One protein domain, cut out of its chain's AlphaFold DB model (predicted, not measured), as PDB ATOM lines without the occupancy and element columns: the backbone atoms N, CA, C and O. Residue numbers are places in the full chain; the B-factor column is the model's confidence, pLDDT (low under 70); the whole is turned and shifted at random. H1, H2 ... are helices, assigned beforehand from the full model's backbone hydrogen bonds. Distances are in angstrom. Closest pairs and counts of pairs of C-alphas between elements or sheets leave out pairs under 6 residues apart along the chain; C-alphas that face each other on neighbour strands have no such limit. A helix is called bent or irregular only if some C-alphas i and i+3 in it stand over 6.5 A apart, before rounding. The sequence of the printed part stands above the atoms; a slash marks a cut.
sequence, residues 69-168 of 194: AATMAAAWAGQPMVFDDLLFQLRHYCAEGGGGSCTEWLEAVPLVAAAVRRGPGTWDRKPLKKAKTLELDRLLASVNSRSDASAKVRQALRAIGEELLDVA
ATOM      1  N   ALA A  69      15.273  52.143  16.081       86.69
ATOM      2  CA  ALA A  69      16.419  51.994  16.968       86.69
ATOM      3  C   ALA A  69      16.153  52.676  18.315       86.69
ATOM      4  O   ALA A  69      16.447  52.099  19.364       86.69
ATOM      5  N   ALA A  70      15.515  53.849  18.297       85.56
ATOM      6  CA  ALA A  70      15.111  54.544  19.516       85.56
ATOM      7  C   ALA A  70      14.065  53.748  20.316       85.56
ATOM      8  O   ALA A  70      14.210  53.583  21.527       85.56
ATOM      9  N   THR A  71      13.044  53.184  19.657       86.81
ATOM     10  CA  THR A  71      12.035  52.355  20.352       86.81
ATOM     11  C   THR A  71      12.631  51.068  20.933       86.81
ATOM     12  O   THR A  71      12.221  50.618  22.004       86.81
ATOM     13  N   MET A  72      13.633  50.483  20.269       88.81
ATOM     14  CA  MET A  72      14.390  49.357  20.813       88.81
ATOM     15  C   MET A  72      15.209  49.796  22.026       88.81
ATOM     16  O   MET A  72      15.082  49.189  23.084       88.81
ATOM     17  N   ALA A  73      15.977  50.883  21.937       88.69
ATOM     18  CA  ALA A  73      16.738  51.408  23.071       88.69
ATOM     19  C   ALA A  73      15.840  51.701  24.289       88.69
ATOM     20  O   ALA A  73      16.190  51.352  25.418       88.69
ATOM     21  N   ALA A  74      14.640  52.243  24.062       85.81
ATOM     22  CA  ALA A  74      13.636  52.449  25.102       85.81
ATOM     23  C   ALA A  74      13.189  51.123  25.753       85.81
ATOM     24  O   ALA A  74      13.127  51.029  26.982       85.81
ATOM     25  N   ALA A  75      12.952  50.073  24.958       87.56
ATOM     26  CA  ALA A  75      12.621  48.741  25.471       87.56
ATOM     27  C   ALA A  75      13.744  48.161  26.347       87.56
ATOM     28  O   ALA A  75      13.480  47.600  27.412       87.56
ATOM     29  N   TRP A  76      15.003  48.351  25.939       88.12
ATOM     30  CA  TRP A  76      16.184  47.942  26.708       88.12
ATOM     31  C   TRP A  76      16.328  48.728  28.014       88.12
ATOM     32  O   TRP A  76      16.670  48.153  29.047       88.12
ATOM     33  N   ALA A  77      15.987  50.016  27.999       87.50
ATOM     34  CA  ALA A  77      15.900  50.849  29.196       87.50
ATOM     35  C   ALA A  77      14.689  50.505  30.090       87.50
ATOM     36  O   ALA A  77      14.517  51.091  31.161       87.50
ATOM     37  N   GLY A  78      13.842  49.554  29.677       84.81
ATOM     38  CA  GLY A  78      12.659  49.123  30.414       84.81
ATOM     39  C   GLY A  78      11.521  50.143  30.415       84.81
ATOM     40  O   GLY A  78      10.636  50.034  31.273       84.81
ATOM     41  N   GLN A  79      11.557  51.107  29.489       87.50
ATOM     42  CA  GLN A  79      10.519  52.116  29.300       87.50
ATOM     43  C   GLN A  79       9.226  51.477  28.770       87.50
ATOM     44  O   GLN A  79       9.271  50.430  28.119       87.50
ATOM     45  N   PRO A  80       8.063  52.078  29.059       87.38
ATOM     46  CA  PRO A  80       6.790  51.637  28.505       87.38
ATOM     47  C   PRO A  80       6.785  51.717  26.971       87.38
ATOM     48  O   PRO A  80       7.233  52.708  26.400       87.38
ATOM     49  N   MET A  81       6.235  50.696  26.311       87.56
ATOM     50  CA  MET A  81       6.119  50.637  24.847       87.56
ATOM     51  C   MET A  81       4.666  50.832  24.389       87.56
ATOM     52  O   MET A  81       3.749  50.288  25.005       87.56
ATOM     53  N   VAL A  82       4.447  51.588  23.303       88.69
ATOM     54  CA  VAL A  82       3.117  51.780  22.685       88.69
ATOM     55  C   VAL A  82       2.889  50.869  21.479       88.69
ATOM     56  O   VAL A  82       3.829  50.345  20.889       88.69
ATOM     57  N   PHE A  83       1.615  50.614  21.149       87.69
ATOM     58  CA  PHE A  83       1.213  49.538  20.222       87.69
ATOM     59  C   PHE A  83       1.830  49.718  18.848       87.69
ATOM     60  O   PHE A  83       2.300  48.765  18.227       87.69
ATOM     61  N   ASP A  84       1.838  50.966  18.400       88.25
ATOM     62  CA  ASP A  84       2.381  51.323  17.107       88.25
ATOM     63  C   ASP A  84       3.898  51.095  17.049       88.25
ATOM     64  O   ASP A  84       4.375  50.651  16.009       88.25
ATOM     65  N   ASP A  85       4.629  51.255  18.158       90.50
ATOM     66  CA  ASP A  85       6.067  50.971  18.211       90.50
ATOM     67  C   ASP A  85       6.350  49.472  18.124       90.50
ATOM     68  O   ASP A  85       7.204  49.064  17.341       90.50
ATOM     69  N   LEU A  86       5.601  48.633  18.852       92.38
ATOM     70  CA  LEU A  86       5.735  47.175  18.741       92.38
ATOM     71  C   LEU A  86       5.446  46.704  17.313       92.38
ATOM     72  O   LEU A  86       6.203  45.910  16.749       92.38
ATOM     73  N   LEU A  87       4.352  47.193  16.720       91.62
ATOM     74  CA  LEU A  87       3.988  46.855  15.349       91.62
ATOM     75  C   LEU A  87       5.077  47.308  14.364       91.62
ATOM     76  O   LEU A  87       5.406  46.580  13.425       91.62
ATOM     77  N   PHE A  88       5.653  48.491  14.580       90.94
ATOM     78  CA  PHE A  88       6.718  49.034  13.745       90.94
ATOM     79  C   PHE A  88       8.022  48.239  13.880       90.94
ATOM     80  O   PHE A  88       8.622  47.891  12.863       90.94
ATOM     81  N   GLN A  89       8.411  47.854  15.099       93.19
ATOM     82  CA  GLN A  89       9.556  46.974  15.347       93.19
ATOM     83  C   GLN A  89       9.384  45.615  14.666       93.19
ATOM     84  O   GLN A  89      10.273  45.180  13.938       93.19
ATOM     85  N   LEU A  90       8.228  44.963  14.834       93.19
ATOM     86  CA  LEU A  90       7.952  43.666  14.209       93.19
ATOM     87  C   LEU A  90       7.993  43.740  12.681       93.19
ATOM     88  O   LEU A  90       8.557  42.852  12.042       93.19
ATOM     89  N   ARG A  91       7.445  44.807  12.088       92.12
ATOM     90  CA  ARG A  91       7.547  45.046  10.642       92.12
ATOM     91  C   ARG A  91       8.995  45.241  10.202       92.12
ATOM     92  O   ARG A  91       9.408  44.665   9.203       92.12
ATOM     93  N   HIS A  92       9.765  46.034  10.937       93.06
ATOM     94  CA  HIS A  92      11.136  46.345  10.557       93.06
ATOM     95  C   HIS A  92      12.078  45.144  10.678       93.06
ATOM     96  O   HIS A  92      12.890  44.926   9.783       93.06
ATOM     97  N   TYR A  93      11.981  44.379  11.766       93.62
ATOM     98  CA  TYR A  93      12.905  43.281  12.042       93.62
ATOM     99  C   TYR A  93      12.440  41.940  11.478       93.62
ATOM    100  O   TYR A  93      13.277  41.131  11.095       93.62
ATOM    101  N   CYS A  94      11.132  41.674  11.434       91.19
ATOM    102  CA  CYS A  94      10.622  40.321  11.202       91.19
ATOM    103  C   CYS A  94       9.632  40.173  10.037       91.19
ATOM    104  O   CYS A  94       9.293  39.035   9.708       91.19
ATOM    105  N   ALA A  95       9.174  41.255   9.394       89.12
ATOM    106  CA  ALA A  95       8.369  41.133   8.176       89.12
ATOM    107  C   ALA A  95       9.235  40.870   6.934       89.12
ATOM    108  O   ALA A  95      10.424  41.191   6.888       89.12
ATOM    109  N   GLU A  96       8.614  40.305   5.898       81.00
ATOM    110  CA  GLU A  96       9.246  40.141   4.590       81.00
ATOM    111  C   GLU A  96       9.625  41.515   4.015       81.00
ATOM    112  O   GLU A  96       8.772  42.386   3.843       81.00
ATOM    113  N   GLY A  97      10.917  41.724   3.745       79.38
ATOM    114  CA  GLY A  97      11.439  43.009   3.267       79.38
ATOM    115  C   GLY A  97      11.723  44.043   4.363       79.38
ATOM    116  O   GLY A  97      11.950  45.209   4.042       79.38
ATOM    117  N   GLY A  98      11.720  43.639   5.638       82.81
ATOM    118  CA  GLY A  98      12.211  44.458   6.745       82.81
ATOM    119  C   GLY A  98      13.693  44.837   6.602       82.81
ATOM    120  O   GLY A  98      14.463  44.156   5.925       82.81
ATOM    121  N   GLY A  99      14.091  45.949   7.226       82.12
ATOM    122  CA  GLY A  99      15.469  46.453   7.192       82.12
ATOM    123  C   GLY A  99      16.382  45.894   8.290       82.12
ATOM    124  O   GLY A  99      17.590  46.107   8.223       82.12
ATOM    125  N   GLY A 100      15.820  45.206   9.289       87.94
ATOM    126  CA  GLY A 100      16.542  44.697  10.456       87.94
ATOM    127  C   GLY A 100      16.659  43.171  10.500       87.94
ATOM    128  O   GLY A 100      16.006  42.448   9.750       87.94
ATOM    129  N   SER A 101      17.486  42.665  11.419       92.38
ATOM    130  CA  SER A 101      17.637  41.229  11.681       92.38
ATOM    131  C   SER A 101      16.578  40.718  12.662       92.38
ATOM    132  O   SER A 101      16.589  41.079  13.840       92.38
ATOM    133  N   CYS A 102      15.685  39.827  12.215       93.00
ATOM    134  CA  CYS A 102      14.679  39.240  13.110       93.00
ATOM    135  C   CYS A 102      15.330  38.512  14.293       93.00
ATOM    136  O   CYS A 102      14.813  38.573  15.401       93.00
ATOM    137  N   THR A 103      16.490  37.882  14.090       93.56
ATOM    138  CA  THR A 103      17.226  37.179  15.150       93.56
ATOM    139  C   THR A 103      17.658  38.120  16.274       93.56
ATOM    140  O   THR A 103      17.483  37.782  17.440       93.56
ATOM    141  N   GLU A 104      18.146  39.321  15.944       91.62
ATOM    142  CA  GLU A 104      18.503  40.338  16.950       91.62
ATOM    143  C   GLU A 104      17.273  40.779  17.747       91.62
ATOM    144  O   GLU A 104      17.316  40.926  18.969       91.62
ATOM    145  N   TRP A 105      16.140  40.940  17.063       94.62
ATOM    146  CA  TRP A 105      14.890  41.275  17.730       94.62
ATOM    147  C   TRP A 105      14.400  40.139  18.636       94.62
ATOM    148  O   TRP A 105      13.961  40.407  19.755       94.62
ATOM    149  N   LEU A 106      14.540  38.873  18.216       95.19
ATOM    150  CA  LEU A 106      14.169  37.699  19.013       95.19
ATOM    151  C   LEU A 106      14.897  37.652  20.362       95.19
ATOM    152  O   LEU A 106      14.286  37.297  21.371       95.19
ATOM    153  N   GLU A 107      16.170  38.044  20.409       94.25
ATOM    154  CA  GLU A 107      16.935  38.125  21.659       94.25
ATOM    155  C   GLU A 107      16.369  39.181  22.622       94.25
ATOM    156  O   GLU A 107      16.366  38.984  23.840       94.25
ATOM    157  N   ALA A 108      15.815  40.268  22.078       94.56
ATOM    158  CA  ALA A 108      15.212  41.356  22.841       94.56
ATOM    159  C   ALA A 108      13.745  41.105  23.238       94.56
ATOM    160  O   ALA A 108      13.226  41.821  24.098       94.56
ATOM    161  N   VAL A 109      13.071  40.088  22.686       95.25
ATOM    162  CA  VAL A 109      11.638  39.814  22.934       95.25
ATOM    163  C   VAL A 109      11.254  39.792  24.417       95.25
ATOM    164  O   VAL A 109      10.233  40.387  24.756       95.25
ATOM    165  N   PRO A 110      12.010  39.166  25.344       95.06
ATOM    166  CA  PRO A 110      11.651  39.196  26.762       95.06
ATOM    167  C   PRO A 110      11.617  40.613  27.356       95.06
ATOM    168  O   PRO A 110      10.787  40.899  28.218       95.06
ATOM    169  N   LEU A 111      12.504  41.499  26.892       93.88
ATOM    170  CA  LEU A 111      12.540  42.904  27.307       93.88
ATOM    171  C   LEU A 111      11.378  43.675  26.683       93.88
ATOM    172  O   LEU A 111      10.687  44.407  27.385       93.88
ATOM    173  N   VAL A 112      11.111  43.437  25.397       93.38
ATOM    174  CA  VAL A 112       9.959  44.003  24.685       93.38
ATOM    175  C   VAL A 112       8.653  43.603  25.372       93.38
ATOM    176  O   VAL A 112       7.847  44.468  25.684       93.38
ATOM    177  N   ALA A 113       8.463  42.329  25.720       93.06
ATOM    178  CA  ALA A 113       7.276  41.860  26.435       93.06
ATOM    179  C   ALA A 113       7.103  42.551  27.801       93.06
ATOM    180  O   ALA A 113       5.991  42.915  28.186       93.06
ATOM    181  N   ALA A 114       8.200  42.786  28.528       91.38
ATOM    182  CA  ALA A 114       8.161  43.539  29.778       91.38
ATOM    183  C   ALA A 114       7.830  45.029  29.561       91.38
ATOM    184  O   ALA A 114       7.078  45.604  30.348       91.38
ATOM    185  N   ALA A 115       8.361  45.646  28.502       91.19
ATOM    186  CA  ALA A 115       8.075  47.027  28.113       91.19
ATOM    187  C   ALA A 115       6.611  47.212  27.681       91.19
ATOM    188  O   ALA A 115       5.960  48.173  28.090       91.19
ATOM    189  N   VAL A 116       6.069  46.250  26.931       90.56
ATOM    190  CA  VAL A 116       4.659  46.173  26.526       90.56
ATOM    191  C   VAL A 116       3.738  46.154  27.744       90.56
ATOM    192  O   VAL A 116       2.831  46.976  27.841       90.56
ATOM    193  N   ARG A 117       4.024  45.292  28.725       88.38
ATOM    194  CA  ARG A 117       3.254  45.205  29.979       88.38
ATOM    195  C   ARG A 117       3.245  46.499  30.788       88.38
ATOM    196  O   ARG A 117       2.307  46.763  31.532       88.38
ATOM    197  N   ARG A 118       4.311  47.293  30.682       84.88
ATOM    198  CA  ARG A 118       4.428  48.597  31.352       84.88
ATOM    199  C   ARG A 118       3.863  49.745  30.522       84.88
ATOM    200  O   ARG A 118       3.710  50.834  31.069       84.88
ATOM    201  N   GLY A 119       3.590  49.508  29.236       79.56
ATOM    202  CA  GLY A 119       3.049  50.457  28.268       79.56
ATOM    203  C   GLY A 119       1.879  51.272  28.825       79.56
ATOM    204  O   GLY A 119       1.143  50.774  29.682       79.56
ATOM    205  N   PRO A 120       1.668  52.520  28.365       65.50
ATOM    206  CA  PRO A 120       0.644  53.397  28.925       65.50
ATOM    207  C   PRO A 120      -0.730  52.711  28.929       65.50
ATOM    208  O   PRO A 120      -1.302  52.388  27.886       65.50
ATOM    209  N   GLY A 121      -1.217  52.430  30.144       55.53
ATOM    210  CA  GLY A 121      -2.525  51.825  30.415       55.53
ATOM    211  C   GLY A 121      -2.776  50.454  29.775       55.53
ATOM    212  O   GLY A 121      -3.950  50.146  29.576       55.53
ATOM    213  N   THR A 122      -1.707  49.714  29.434       58.28
ATOM    214  CA  THR A 122      -1.688  48.445  28.670       58.28
ATOM    215  C   THR A 122      -2.290  48.538  27.257       58.28
ATOM    216  O   THR A 122      -3.088  47.710  26.864       58.28
ATOM    217  N   TRP A 123      -1.886  49.539  26.457       63.38
ATOM    218  CA  TRP A 123      -2.408  49.870  25.104       63.38
ATOM    219  C   TRP A 123      -3.737  50.655  25.103       63.38
ATOM    220  O   TRP A 123      -4.651  50.436  24.313       63.38
ATOM    221  N   ASP A 124      -3.823  51.595  26.033       59.50
ATOM    222  CA  ASP A 124      -4.726  52.745  26.111       59.50
ATOM    223  C   ASP A 124      -6.224  52.564  25.760       59.50
ATOM    224  O   ASP A 124      -6.768  53.192  24.848       59.50
ATOM    225  N   ARG A 125      -6.903  51.741  26.581       62.12
ATOM    226  CA  ARG A 125      -8.326  51.782  27.035       62.12
ATOM    227  C   ARG A 125      -9.457  51.850  25.999       62.12
ATOM    228  O   ARG A 125     -10.631  51.773  26.373       62.12
ATOM    229  N   LYS A 126      -9.150  51.979  24.716       73.62
ATOM    230  CA  LYS A 126     -10.087  51.918  23.599       73.62
ATOM    231  C   LYS A 126      -9.769  50.679  22.771       73.62
ATOM    232  O   LYS A 126      -8.597  50.376  22.570       73.62
ATOM    233  N   PRO A 127     -10.792  49.985  22.244       79.44
ATOM    234  CA  PRO A 127     -10.558  48.859  21.355       79.44
ATOM    235  C   PRO A 127      -9.677  49.285  20.181       79.44
ATOM    236  O   PRO A 127      -9.977  50.272  19.499       79.44
ATOM    237  N   LEU A 128      -8.607  48.531  19.937       85.06
ATOM    238  CA  LEU A 128      -7.738  48.755  18.786       85.06
ATOM    239  C   LEU A 128      -8.520  48.605  17.473       85.06
ATOM    240  O   LEU A 128      -9.536  47.914  17.387       85.06
ATOM    241  N   LYS A 129      -8.042  49.236  16.396       89.31
ATOM    242  CA  LYS A 129      -8.645  49.035  15.072       89.31
ATOM    243  C   LYS A 129      -8.446  47.579  14.644       89.31
ATOM    244  O   LYS A 129      -7.307  47.128  14.576       89.31
ATOM    245  N   LYS A 130      -9.532  46.903  14.238       89.50
ATOM    246  CA  LYS A 130      -9.535  45.499  13.770       89.50
ATOM    247  C   LYS A 130      -8.366  45.167  12.835       89.50
ATOM    248  O   LYS A 130      -7.709  44.154  13.027       89.50
ATOM    249  N   ALA A 131      -8.092  46.032  11.855       89.56
ATOM    250  CA  ALA A 131      -7.006  45.831  10.896       89.56
ATOM    251  C   ALA A 131      -5.619  45.765  11.561       89.56
ATOM    252  O   ALA A 131      -4.858  44.851  11.272       89.56
ATOM    253  N   LYS A 132      -5.324  46.686  12.489       89.56
ATOM    254  CA  LYS A 132      -4.045  46.721  13.212       89.56
ATOM    255  C   LYS A 132      -3.895  45.522  14.151       89.56
ATOM    256  O   LYS A 132      -2.824  44.937  14.220       89.56
ATOM    257  N   THR A 133      -4.970  45.132  14.839       91.19
ATOM    258  CA  THR A 133      -4.955  43.966  15.738       91.19
ATOM    259  C   THR A 133      -4.672  42.674  14.973       91.19
ATOM    260  O   THR A 133      -3.796  41.920  15.375       91.19
ATOM    261  N   LEU A 134      -5.362  42.444  13.847       91.19
ATOM    262  CA  LEU A 134      -5.129  41.269  12.998       91.19
ATOM    263  C   LEU A 134      -3.738  41.269  12.366       91.19
ATOM    264  O   LEU A 134      -3.163  40.212  12.131       91.19
ATOM    265  N   GLU A 135      -3.207  42.443  12.049       91.88
ATOM    266  CA  GLU A 135      -1.856  42.553  11.521       91.88
ATOM    267  C   GLU A 135      -0.804  42.179  12.568       91.88
ATOM    268  O   GLU A 135       0.079  41.378  12.268       91.88
ATOM    269  N   LEU A 136      -0.917  42.715  13.788       92.56
ATOM    270  CA  LEU A 136      -0.004  42.358  14.871       92.56
ATOM    271  C   LEU A 136      -0.082  40.860  15.183       92.56
ATOM    272  O   LEU A 136       0.955  40.216  15.304       92.56
ATOM    273  N   ASP A 137      -1.296  40.310  15.248       92.88
ATOM    274  CA  ASP A 137      -1.536  38.875  15.404       92.88
ATOM    275  C   ASP A 137      -0.800  38.084  14.310       92.88
ATOM    276  O   ASP A 137       0.063  37.273  14.602       92.88
ATOM    277  N   ARG A 138      -0.981  38.393  13.024       91.69
ATOM    278  CA  ARG A 138      -0.249  37.683  11.954       91.69
ATOM    279  C   ARG A 138       1.274  37.781  12.080       91.69
ATOM    280  O   ARG A 138       1.972  36.797  11.827       91.69
ATOM    281  N   LEU A 139       1.799  38.945  12.461       93.06
ATOM    282  CA  LEU A 139       3.241  39.148  12.615       93.06
ATOM    283  C   LEU A 139       3.810  38.339  13.770       93.06
ATOM    284  O   LEU A 139       4.818  37.659  13.591       93.06
ATOM    285  N   LEU A 140       3.137  38.335  14.920       93.69
ATOM    286  CA  LEU A 140       3.534  37.492  16.039       93.69
ATOM    287  C   LEU A 140       3.605  36.007  15.596       93.69
ATOM    288  O   LEU A 140       4.418  35.266  16.139       93.69
ATOM    289  N   ALA A 141       2.817  35.575  14.589       91.31
ATOM    290  CA  ALA A 141       2.508  34.161  14.278       91.31
ATOM    291  C   ALA A 141       3.574  33.642  13.377       91.31
ATOM    292  O   ALA A 141       4.168  32.600  13.650       91.31
ATOM    293  N   SER A 142       3.870  34.466  12.379       90.75
ATOM    294  CA  SER A 142       5.087  34.370  11.613       90.75
ATOM    295  C   SER A 142       6.280  34.199  12.554       90.75
ATOM    296  O   SER A 142       6.942  33.166  12.485       90.75
ATOM    297  N   VAL A 143       6.482  35.101  13.525       92.88
ATOM    298  CA  VAL A 143       7.646  35.043  14.425       92.88
ATOM    299  C   VAL A 143       7.651  33.808  15.337       92.88
ATOM    300  O   VAL A 143       8.677  33.144  15.465       92.88
ATOM    301  N   ASN A 144       6.520  33.453  15.945       92.25
ATOM    302  CA  ASN A 144       6.406  32.307  16.852       92.25
ATOM    303  C   ASN A 144       6.611  30.960  16.134       92.25
ATOM    304  O   ASN A 144       7.118  30.007  16.734       92.25
ATOM    305  N   SER A 145       6.234  30.890  14.852       90.31
ATOM    306  CA  SER A 145       6.390  29.699  14.008       90.31
ATOM    307  C   SER A 145       7.828  29.451  13.548       90.31
ATOM    308  O   SER A 145       8.133  28.371  13.041       90.31
ATOM    309  N   ARG A 146       8.733  30.418  13.742       91.12
ATOM    310  CA  ARG A 146      10.125  30.264  13.332       91.12
ATOM    311  C   ARG A 146      10.840  29.214  14.183       91.12
ATOM    312  O   ARG A 146      10.609  29.065  15.389       91.12
ATOM    313  N   SER A 147      11.741  28.482  13.537       92.19
ATOM    314  CA  SER A 147      12.558  27.444  14.171       92.19
ATOM    315  C   SER A 147      13.640  28.015  15.092       92.19
ATOM    316  O   SER A 147      14.022  27.351  16.053       92.19
ATOM    317  N   ASP A 148      14.087  29.245  14.833       92.62
ATOM    318  CA  ASP A 148      15.081  29.985  15.622       92.62
ATOM    319  C   ASP A 148      14.508  30.588  16.921       92.62
ATOM    320  O   ASP A 148      15.262  30.925  17.835       92.62
ATOM    321  N   ALA A 149      13.180  30.660  17.067       91.75
ATOM    322  CA  ALA A 149      12.545  31.114  18.297       91.75
ATOM    323  C   ALA A 149      12.749  30.096  19.435       91.75
ATOM    324  O   ALA A 149      12.262  28.963  19.396       91.75
ATOM    325  N   SER A 150      13.443  30.501  20.498       93.44
ATOM    326  CA  SER A 150      13.593  29.669  21.699       93.44
ATOM    327  C   SER A 150      12.276  29.543  22.479       93.44
ATOM    328  O   SER A 150      11.380  30.379  22.359       93.44
ATOM    329  N   ALA A 151      12.153  28.537  23.351       92.19
ATOM    330  CA  ALA A 151      10.967  28.374  24.204       92.19
ATOM    331  C   ALA A 151      10.672  29.619  25.068       92.19
ATOM    332  O   ALA A 151       9.515  30.007  25.218       92.19
ATOM    333  N   LYS A 152      11.719  30.288  25.572       93.31
ATOM    334  CA  LYS A 152      11.601  31.532  26.350       93.31
ATOM    335  C   LYS A 152      11.027  32.677  25.510       93.31
ATOM    336  O   LYS A 152      10.180  33.425  25.985       93.31
ATOM    337  N   VAL A 153      11.478  32.797  24.262       93.88
ATOM    338  CA  VAL A 153      10.960  33.785  23.307       93.88
ATOM    339  C   VAL A 153       9.491  33.508  23.013       93.88
ATOM    340  O   VAL A 153       8.677  34.415  23.131       93.88
ATOM    341  N   ARG A 154       9.125  32.252  22.730       93.25
ATOM    342  CA  ARG A 154       7.723  31.867  22.496       93.25
ATOM    343  C   ARG A 154       6.828  32.204  23.691       93.25
ATOM    344  O   ARG A 154       5.758  32.773  23.507       93.25
ATOM    345  N   GLN A 155       7.284  31.940  24.915       92.56
ATOM    346  CA  GLN A 155       6.551  32.319  26.127       92.56
ATOM    347  C   GLN A 155       6.365  33.841  26.249       92.56
ATOM    348  O   GLN A 155       5.286  34.307  26.606       92.56
ATOM    349  N   ALA A 156       7.392  34.628  25.929       93.31
ATOM    350  CA  ALA A 156       7.301  36.084  25.951       93.31
ATOM    351  C   ALA A 156       6.390  36.638  24.834       93.31
ATOM    352  O   ALA A 156       5.630  37.571  25.084       93.31
ATOM    353  N   LEU A 157       6.384  36.032  23.640       93.31
ATOM    354  CA  LEU A 157       5.435  36.364  22.568       93.31
ATOM    355  C   LEU A 157       3.989  36.067  22.978       93.31
ATOM    356  O   LEU A 157       3.102  36.862  22.683       93.31
ATOM    357  N   ARG A 158       3.748  34.965  23.700       91.31
ATOM    358  CA  ARG A 158       2.420  34.660  24.258       91.31
ATOM    359  C   ARG A 158       1.972  35.706  25.262       91.31
ATOM    360  O   ARG A 158       0.839  36.154  25.169       91.31
ATOM    361  N   ALA A 159       2.865  36.153  26.144       91.00
ATOM    362  CA  ALA A 159       2.552  37.240  27.066       91.00
ATOM    363  C   ALA A 159       2.141  38.519  26.313       91.00
ATOM    364  O   ALA A 159       1.200  39.184  26.720       91.00
ATOM    365  N   ILE A 160       2.782  38.843  25.182       92.19
ATOM    366  CA  ILE A 160       2.356  39.962  24.319       92.19
ATOM    367  C   ILE A 160       0.980  39.684  23.684       92.19
ATOM    368  O   ILE A 160       0.146  40.585  23.601       92.19
ATOM    369  N   GLY A 161       0.730  38.448  23.246       91.06
ATOM    370  CA  GLY A 161      -0.557  38.019  22.692       91.06
ATOM    371  C   GLY A 161      -1.717  38.103  23.692       91.06
ATOM    372  O   GLY A 161      -2.814  38.510  23.316       91.06
ATOM    373  N   GLU A 162      -1.481  37.785  24.966       89.12
ATOM    374  CA  GLU A 162      -2.458  37.952  26.053       89.12
ATOM    375  C   GLU A 162      -2.841  39.427  26.229       89.12
ATOM    376  O   GLU A 162      -4.025  39.764  26.199       89.12
ATOM    377  N   GLU A 163      -1.848  40.321  26.283       88.88
ATOM    378  CA  GLU A 163      -2.096  41.768  26.348       88.88
ATOM    379  C   GLU A 163      -2.889  42.258  25.120       88.88
ATOM    380  O   GLU A 163      -3.773  43.109  25.237       88.88
ATOM    381  N   LEU A 164      -2.622  41.699  23.931       90.19
ATOM    382  CA  LEU A 164      -3.366  42.012  22.707       90.19
ATOM    383  C   LEU A 164      -4.831  41.552  22.779       90.19
ATOM    384  O   LEU A 164      -5.727  42.287  22.349       90.19
ATOM    385  N   LEU A 165      -5.088  40.352  23.309       89.50
ATOM    386  CA  LEU A 165      -6.438  39.804  23.475       89.50
ATOM    387  C   LEU A 165      -7.289  40.665  24.405       89.50
ATOM    388  O   LEU A 165      -8.491  40.826  24.159       89.50
ATOM    389  N   ASP A 166      -6.689  41.252  25.435       86.88
ATOM    390  CA  ASP A 166      -7.396  42.113  26.376       86.88
ATOM    391  C   ASP A 166      -7.922  43.384  25.700       86.88
ATOM    392  O   ASP A 166      -9.110  43.709  25.843       86.88
ATOM    393  N   VAL A 167      -7.105  44.016  24.851       87.94
ATOM    394  CA  VAL A 167      -7.444  45.268  24.147       87.94
ATOM    395  C   VAL A 167      -8.130  45.089  22.788       87.94
ATOM    396  O   VAL A 167      -8.597  46.060  22.177       87.94
ATOM    397  N   ALA A 168      -8.231  43.858  22.289       88.69
ATOM    398  CA  ALA A 168      -8.862  43.569  21.009       88.69
ATOM    399  C   ALA A 168     -10.384  43.854  21.000       88.69
ATOM    400  O   ALA A 168     -11.091  43.607  21.986       88.69
TER     401      ALA A 168
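What this domain is: This is residues 69 to 168 of the 194 residues of the protein "Hypothetical protein" of Polarella glacialis (UniProt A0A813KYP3). What shape do these atoms make? Two helical hairpins, H2 with H3 and H5 with H6, pack on each other as a four-helix bundle, H2 on H5 and H3 on H6. H1 crosses H3 on the outside of this bundle, and the little H4 sits near the last residues of H6. What is it made of? The printed part has 100 residues with six named helices, H1 to H6 in chain order, and no named strand; the class is all helix. How large is the outline? It is compact and rounded, with a radius of gyration of the C-alphas of 12.3 A and spans of 33 by 28 by 25 A.

Where its parts are: Where do the first helices lie? H1, residues 69 to 76, begins at C-alpha 69 (16.419, 51.994, 16.968) and is 10.6 A long. H2, residues 83 to 94, measures 16.0 A. Is H3 even? H3, residues 102 to 118, measures 22.9 A and is irregular, with a kink of 57 degrees near residue 109; C-alphas 107 and 110 are 7.4 A apart. What follows? H4 has residues 121 to 124 and measures 4.9 A, and H5, residues 130 to 145, measures 22.4 A. H6, residues 151 to 167, measures 25.0 A and ends at C-alpha 167 (-7.444, 45.268, 24.147).

How they stand to each other: How is the bundle arranged? H2, H3, H5 and H6 form an up-and-down bundle, each running against the one before it in the chain. The hairpin H2 and H3 has a shallow tilt of 12 degrees, with closest C-alphas Tyr 93 and Cys 102 at 4.5 A; the hairpin H5 and H6 has 11 degrees, with Asn 144 and Arg 154 at 5.8 A. How do the hairpins meet? H3 touches H6 at a steep tilt of 44 degrees, closest C-alphas Pro 110 and Ala 156, 5.4 A. H5, with residues 136 to 143 alone, touches H2 at a steep tilt of 39 degrees, closest C-alphas Leu 87 and Leu 136, 6.0 A. Where are H1 and H4? H1 touches residues 108 to 115 of H3 at a steep tilt of 61 degrees, closest C-alphas Ala 75 and Val 112, 5.5 A. H4 and H6 only just touch, with 3 pairs of C-alphas within 8 A, the closest Trp 123 and Val 167 at 6.9 A. Are the helix backbones complete? Every O i to N i+4 pair is within hydrogen-bond range in H1, H2, H5 and H6, against 10 of 13 in H3; H4 is too short for such a pair.

The domain as a whole: How far does it reach? The two C-alphas farthest apart, Lys 126 and Ser 147, are 34.7 A apart. Is it whole? The printed part has no cut and no long link. Where is confidence low? Residues 120 to 125 are under 70, and the mean pLDDT of the printed part is 88.2.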